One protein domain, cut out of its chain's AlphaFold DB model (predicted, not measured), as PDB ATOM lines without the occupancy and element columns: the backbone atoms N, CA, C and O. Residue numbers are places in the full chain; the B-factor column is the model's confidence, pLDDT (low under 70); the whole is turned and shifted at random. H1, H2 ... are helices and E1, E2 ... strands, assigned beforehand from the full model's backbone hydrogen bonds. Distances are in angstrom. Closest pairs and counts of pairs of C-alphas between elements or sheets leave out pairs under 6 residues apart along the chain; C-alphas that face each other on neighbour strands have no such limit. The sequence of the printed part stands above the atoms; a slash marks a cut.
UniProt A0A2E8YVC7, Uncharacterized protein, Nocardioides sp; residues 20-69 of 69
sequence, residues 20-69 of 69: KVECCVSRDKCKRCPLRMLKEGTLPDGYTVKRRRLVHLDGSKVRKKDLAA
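AT A GLANCE: This is residues 20 to 69 of the 69 residues of an uncharacterized protein of Nocardioides sp (UniProt A0A2E8YVC7). Look for little regular structure here: a small hairpin of two strands, E1 and E2, a short helix, H1, that begins near it, and long loops, residues 20 to 33 and 57 to 69. The printed part has 50 residues, 15 of them in named elements, in the order H1, E1, E2; the class is mixed, helices and strands. It is compact and rounded, with a radius of gyration of the C-alphas of 10.1 A and spans of 27 by 21 by 19 A.

HOW THE PARTS SIT: Start at the antiparallel hairpin of E1, residues 47 to 50, and E2, residues 53 to 56, whose directions differ by 137 degrees. N 48 and O 55 are within hydrogen-bond range at 2.8 A, as are N 53 and O 50 at 2.9 A. From H1, residues 34 to 40, the closest C-alphas to E1 are those of Pro 34 and Val 49, 6.5 A apart; to E2, those of Pro 34 and Leu 54, 6.1 A. Every O i to N i+4 pair of H1 is within hydrogen-bond range.

IN THESE COORDINATES: Find C-alpha 34 at (199.988, 166.625, 185.488); H1 runs 9.6 A from there. E1 spans 10.0 A; E2 spans 9.9 A and ends at C-alpha 56, (197.523, 174.481, 194.113).

THE WHOLE: The C-alphas farthest apart, those of Asp 28 and Asp 58, are 28.7 A apart. The printed part has no cut; E1 to E2 is a tight link, H1 to E1 a short one. Residues 25 to 29, 31 and 64 to 69 have pLDDT under 70.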
ATOM      1  N   LYS A  20     195.896 163.727 186.992       75.69
ATOM      2  CA  LYS A  20     196.277 162.914 188.149       75.69
ATOM      3  C   LYS A  20     196.912 163.802 189.216       75.69
ATOM      4  O   LYS A  20     197.650 164.727 188.901       75.69
ATOM      5  N   VAL A  21     196.688 163.444 190.480       75.94
ATOM      6  CA  VAL A  21     197.317 164.109 191.635       75.94
ATOM      7  C   VAL A  21     198.838 163.897 191.649       75.94
ATOM      8  O   VAL A  21     199.589 164.770 192.069       75.94
ATOM      9  N   GLU A  22     199.320 162.760 191.145       78.31
ATOM     10  CA  GLU A  22     200.749 162.454 191.018       78.31
ATOM     11  C   GLU A  22     201.051 161.902 189.621       78.31
ATOM     12  O   GLU A  22     200.257 161.140 189.056       78.31
ATOM     13  N   CYS A  23     202.182 162.298 189.032       80.50
ATOM     14  CA  CYS A  23     202.576 161.756 187.739       80.50
ATOM     15  C   CYS A  23     202.998 160.289 187.848       80.50
ATOM     16  O   CYS A  23     203.617 159.855 188.813       80.50
ATOM     17  N   CYS A  24     202.678 159.541 186.798       72.31
ATOM     18  CA  CYS A  24     203.076 158.164 186.572       72.31
ATOM     19  C   CYS A  24     204.630 158.083 186.478       72.31
ATOM     20  O   CYS A  24     205.168 158.241 185.393       72.31
ATOM     21  N   VAL A  25     205.359 157.929 187.598       64.50
ATOM     22  CA  VAL A  25     206.846 157.986 187.663       64.50
ATOM     23  C   VAL A  25     207.528 156.855 186.886       64.50
ATOM     24  O   VAL A  25     208.546 157.093 186.244       64.50
ATOM     25  N   SER A  26     206.954 155.650 186.927       60.94
ATOM     26  CA  SER A  26     207.575 154.418 186.407       60.94
ATOM     27  C   SER A  26     206.848 153.810 185.203       60.94
ATOM     28  O   SER A  26     207.142 152.689 184.812       60.94
ATOM     29  N   ARG A  27     205.849 154.499 184.640       61.31
ATOM     30  CA  ARG A  27     205.064 154.021 183.488       61.31
ATOM     31  C   ARG A  27     204.962 155.128 182.451       61.31
ATOM     32  O   ARG A  27     204.989 156.299 182.832       61.31
ATOM     33  N   ASP A  28     204.792 154.763 181.181       61.78
ATOM     34  CA  ASP A  28     204.565 155.698 180.078       61.78
ATOM     35  C   ASP A  28     203.647 156.857 180.472       61.78
ATOM     36  O   ASP A  28     202.611 156.671 181.127       61.78
ATOM     37  N   LYS A  29     204.056 158.077 180.094       63.69
ATOM     38  CA  LYS A  29     203.409 159.335 180.487       63.69
ATOM     39  C   LYS A  29     201.940 159.318 180.066       63.69
ATOM     40  O   LYS A  29     201.564 159.615 178.935       63.69
ATOM     41  N   CYS A  30     201.109 158.968 181.036       72.12
ATOM     42  CA  CYS A  30     199.679 158.807 180.900       72.12
ATOM     43  C   CYS A  30     199.024 160.118 180.403       72.12
ATOM     44  O   CYS A  30     199.447 161.208 180.783       72.12
ATOM     45  N   LYS A  31     197.958 160.028 179.587       67.56
ATOM     46  CA  LYS A  31     197.251 161.192 178.987       67.56
ATOM     47  C   LYS A  31     196.730 162.223 180.008       67.56
ATOM     48  O   LYS A  31     196.383 163.329 179.634       67.56
ATOM     49  N   ARG A  32     196.673 161.852 181.293       74.19
ATOM     50  CA  ARG A  32     196.249 162.698 182.423       74.19
ATOM     51  C   ARG A  32     197.408 163.057 183.363       74.19
ATOM     52  O   ARG A  32     197.159 163.462 184.494       74.19
ATOM     53  N   CYS A  33     198.670 162.806 182.986       80.94
ATOM     54  CA  CYS A  33     199.793 163.154 183.859       80.94
ATOM     55  C   CYS A  33     199.854 164.684 183.996       80.94
ATOM     56  O   CYS A  33     199.871 165.388 182.984       80.94
ATOM     57  N   PRO A  34     199.955 165.194 185.233       80.56
ATOM     58  CA  PRO A  34     199.988 166.625 185.488       80.56
ATOM     59  C   PRO A  34     201.187 167.310 184.814       80.56
ATOM     60  O   PRO A  34     201.030 168.408 184.306       80.56
ATOM     61  N   LEU A  35     202.354 166.656 184.684       81.88
ATOM     62  CA  LEU A  35     203.494 167.216 183.930       81.88
ATOM     63  C   LEU A  35     203.172 167.444 182.450       81.88
ATOM     64  O   LEU A  35     203.641 168.408 181.855       81.88
ATOM     65  N   ARG A  36     202.403 166.533 181.847       82.00
ATOM     66  CA  ARG A  36     202.009 166.635 180.444       82.00
ATOM     67  C   ARG A  36     200.975 167.745 180.269       82.00
ATOM     68  O   ARG A  36     201.156 168.578 179.398       82.00
ATOM     69  N   MET A  37     199.967 167.800 181.137       79.56
ATOM     70  CA  MET A  37     198.957 168.863 181.100       79.56
ATOM     71  C   MET A  37     199.544 170.243 181.403       79.56
ATOM     72  O   MET A  37     199.133 171.210 180.776       79.56
ATOM     73  N   LEU A  38     200.544 170.329 182.290       80.44
ATOM     74  CA  LEU A  38     201.304 171.559 182.520       80.44
ATOM     75  C   LEU A  38     202.054 171.985 181.254       80.44
ATOM     76  O   LEU A  38     202.017 173.149 180.885       80.44
ATOM     77  N   LYS A  39     202.703 171.037 180.565       79.94
ATOM     78  CA  LYS A  39     203.408 171.311 179.307       79.94
ATOM     79  C   LYS A  39     202.455 171.679 178.160       79.94
ATOM     80  O   LYS A  39     202.809 172.507 177.336       79.94
ATOM     81  N   GLU A  40     201.279 171.054 178.092       80.75
ATOM     82  CA  GLU A  40     200.245 171.325 177.080       80.75
ATOM     83  C   GLU A  40     199.367 172.543 177.434       80.75
ATOM     84  O   GLU A  40     198.541 172.933 176.619       80.75
ATOM     85  N   GLY A  41     199.504 173.133 178.631       77.31
ATOM     86  CA  GLY A  41     198.679 174.265 179.076       77.31
ATOM     87  C   GLY A  41     197.195 173.929 179.278       77.31
ATOM     88  O   GLY A  41     196.355 174.814 179.317       77.31
ATOM     89  N   THR A  42     196.853 172.644 179.400       72.75
ATOM     90  CA  THR A  42     195.464 172.159 179.570       72.75
ATOM     91  C   THR A  42     195.068 171.998 181.036       72.75
ATOM     92  O   THR A  42     194.028 171.422 181.360       72.75
ATOM     93  N   LEU A  43     195.944 172.439 181.932       71.06
ATOM     94  CA  LEU A  43     195.779 172.342 183.366       71.06
ATOM     95  C   LEU A  43     194.860 173.495 183.812       71.06
ATOM     96  O   LEU A  43     195.130 174.630 183.433       71.06
ATOM     97  N   PRO A  44     193.767 173.221 184.546       71.69
ATOM     98  CA  PRO A  44     192.830 174.266 184.947       71.69
ATOM     99  C   PRO A  44     193.519 175.326 185.814       71.69
ATOM    100  O   PRO A  44     194.420 175.003 186.598       71.69
ATOM    101  N   ASP A  45     193.075 176.576 185.685       72.19
ATOM    102  CA  ASP A  45     193.554 177.697 186.490       72.19
ATOM    103  C   ASP A  45     193.421 177.393 187.991       72.19
ATOM    104  O   ASP A  45     192.439 176.801 188.445       72.19
ATOM    105  N   GLY A  46     194.440 177.759 188.774       78.12
ATOM    106  CA  GLY A  46     194.494 177.470 190.215       78.12
ATOM    107  C   GLY A  46     195.330 176.246 190.610       78.12
ATOM    108  O   GLY A  46     195.482 175.970 191.806       78.12
ATOM    109  N   TYR A  47     195.932 175.551 189.641       80.56
ATOM    110  CA  TYR A  47     196.765 174.372 189.877       80.56
ATOM    111  C   TYR A  47     198.125 174.469 189.164       80.56
ATOM    112  O   TYR A  47     198.273 175.090 188.117       80.56
ATOM    113  N   THR A  48     199.147 173.835 189.734       84.94
ATOM    114  CA  THR A  48     200.505 173.738 189.185       84.94
ATOM    115  C   THR A  48     201.140 172.399 189.567       84.94
ATOM    116  O   THR A  48     200.533 171.572 190.251       84.94
ATOM    117  N   VAL A  49     202.355 172.123 189.094       84.56
ATOM    118  CA  VAL A  49     203.056 170.862 189.364       84.56
ATOM    119  C   VAL A  49     204.386 171.132 190.039       84.56
ATOM    120  O   VAL A  49     205.271 171.756 189.466       84.56
ATOM    121  N   LYS A  50     204.567 170.573 191.236       82.81
ATOM    122  CA  LYS A  50     205.822 170.638 191.991       82.81
ATOM    123  C   LYS A  50     206.287 169.227 192.313       82.81
ATOM    124  O   LYS A  50     205.511 168.409 192.796       82.81
ATOM    125  N   ARG A  51     207.554 168.909 192.014       82.69
ATOM    126  CA  ARG A  51     208.140 167.566 192.237       82.69
ATOM    127  C   ARG A  51     207.250 166.425 191.704       82.69
ATOM    128  O   ARG A  51     207.096 165.395 192.349       82.69
ATOM    129  N   ARG A  52     206.654 166.613 190.517       80.12
ATOM    130  CA  ARG A  52     205.754 165.646 189.844       80.12
ATOM    131  C   ARG A  52     204.401 165.403 190.540       80.12
ATOM    132  O   ARG A  52     203.694 164.471 190.156       80.12
ATOM    133  N   ARG A  53     204.011 166.246 191.501       83.12
ATOM    134  CA  ARG A  53     202.675 166.263 192.117       83.12
ATOM    135  C   ARG A  53     201.901 167.505 191.717       83.12
ATOM    136  O   ARG A  53     202.475 168.589 191.666       83.12
ATOM    137  N   LEU A  54     200.611 167.326 191.466       83.81
ATOM    138  CA  LEU A  54     199.664 168.414 191.302       83.81
ATOM    139  C   LEU A  54     199.480 169.108 192.659       83.81
ATOM    140  O   LEU A  54     199.150 168.470 193.664       83.81
ATOM    141  N   VAL A  55     199.737 170.403 192.684       87.31
ATOM    142  CA  VAL A  55     199.584 171.285 193.841       87.31
ATOM    143  C   VAL A  55     198.743 172.490 193.423       87.31
ATOM    144  O   VAL A  55     198.626 172.779 192.237       87.31
ATOM    145  N   HIS A  56     198.136 173.182 194.375       84.62
ATOM    146  CA  HIS A  56     197.523 174.481 194.113       84.62
ATOM    147  C   HIS A  56     198.603 175.542 193.866       84.62
ATOM    148  O   HIS A  56     199.775 175.318 194.180       84.62
ATOM    149  N   LEU A  57     198.220 176.706 193.335       82.19
ATOM    150  CA  LEU A  57     199.128 177.860 193.199       82.19
ATOM    151  C   LEU A  57     199.740 178.287 194.543       82.19
ATOM    152  O   LEU A  57     200.903 178.668 194.599       82.19
ATOM    153  N   ASP A  58     198.984 178.105 195.621       77.69
ATOM    154  CA  ASP A  58     199.407 178.297 197.011       77.69
ATOM    155  C   ASP A  58     200.484 177.284 197.480       77.69
ATOM    156  O   ASP A  58     201.078 177.403 198.545       77.69
ATOM    157  N   GLY A  59     200.772 176.246 196.686       76.44
ATOM    158  CA  GLY A  59     201.714 175.178 197.038       76.44
ATOM    159  C   GLY A  59     201.102 174.053 197.883       76.44
ATOM    160  O   GLY A  59     201.753 173.028 198.113       76.44
ATOM    161  N   SER A  60     199.837 174.202 198.276       79.94
ATOM    162  CA  SER A  60     199.047 173.191 198.977       79.94
ATOM    163  C   SER A  60     198.818 171.928 198.125       79.94
ATOM    164  O   SER A  60     198.598 171.990 196.913       79.94
ATOM    165  N   LYS A  61     198.876 170.740 198.748       78.38
ATOM    166  CA  LYS A  61     198.657 169.452 198.056       78.38
ATOM    167  C   LYS A  61     197.189 169.290 197.670       78.38
ATOM    168  O   LYS A  61     196.322 169.300 198.538       78.38
ATOM    169  N   VAL A  62     196.941 169.012 196.395       79.44
ATOM    170  CA  VAL A  62     195.597 168.725 195.883       79.44
ATOM    171  C   VAL A  62     195.185 167.323 196.321       79.44
ATOM    172  O   VAL A  62     195.950 166.369 196.142       79.44
ATOM    173  N   ARG A  63     193.983 167.156 196.883       72.19
ATOM    174  CA  ARG A  63     193.423 165.822 197.128       72.19
ATOM    175  C   ARG A  63     192.499 165.464 195.972       72.19
ATOM    176  O   ARG A  63     191.948 166.300 195.269       72.19
ATOM    177  N   LYS A  64     192.296 164.166 195.765       65.12
ATOM    178  CA  LYS A  64     191.465 163.638 194.669       65.12
ATOM    179  C   LYS A  64     189.996 164.110 194.725       65.12
ATOM    180  O   LYS A  64     189.300 163.989 193.725       65.12
ATOM    181  N   LYS A  65     189.540 164.624 195.878       66.31
ATOM    182  CA  LYS A  65     188.204 165.214 196.087       66.31
ATOM    183  C   LYS A  65     188.099 166.634 195.525       66.31
ATOM    184  O   LYS A  65     187.082 166.942 194.925       66.31
ATOM    185  N   ASP A  66     189.163 167.427 195.614       64.62
ATOM    186  CA  ASP A  66     189.228 168.800 195.085       64.62
ATOM    187  C   ASP A  66     189.209 168.853 193.555       64.62
ATOM    188  O   ASP A  66     188.932 169.883 192.959       64.62
ATOM    189  N   LEU A  67     189.512 167.727 192.911       65.00
ATOM    190  CA  LEU A  67     189.517 167.593 191.462       65.00
ATOM    191  C   LEU A  67     188.172 167.129 190.891       65.00
ATOM    192  O   LEU A  67     188.045 167.021 189.684       65.00
ATOM    193  N   ALA A  68     187.199 166.765 191.726       59.69
ATOM    194  CA  ALA A  68     185.924 166.194 191.288       59.69
ATOM    195  C   ALA A  68     184.734 167.160 191.441       59.69
ATOM    196  O   ALA A  68     183.593 166.702 191.337       59.69
ATOM    197  N   ALA A  69     185.007 168.436 191.726       48.53
ATOM    198  CA  ALA A  69     184.015 169.494 191.906       48.53
ATOM    199  C   ALA A  69     183.629 170.153 190.576       48.53
ATOM    200  O   ALA A  69     184.525 170.314 189.714       48.53
TER     201      ALA A  69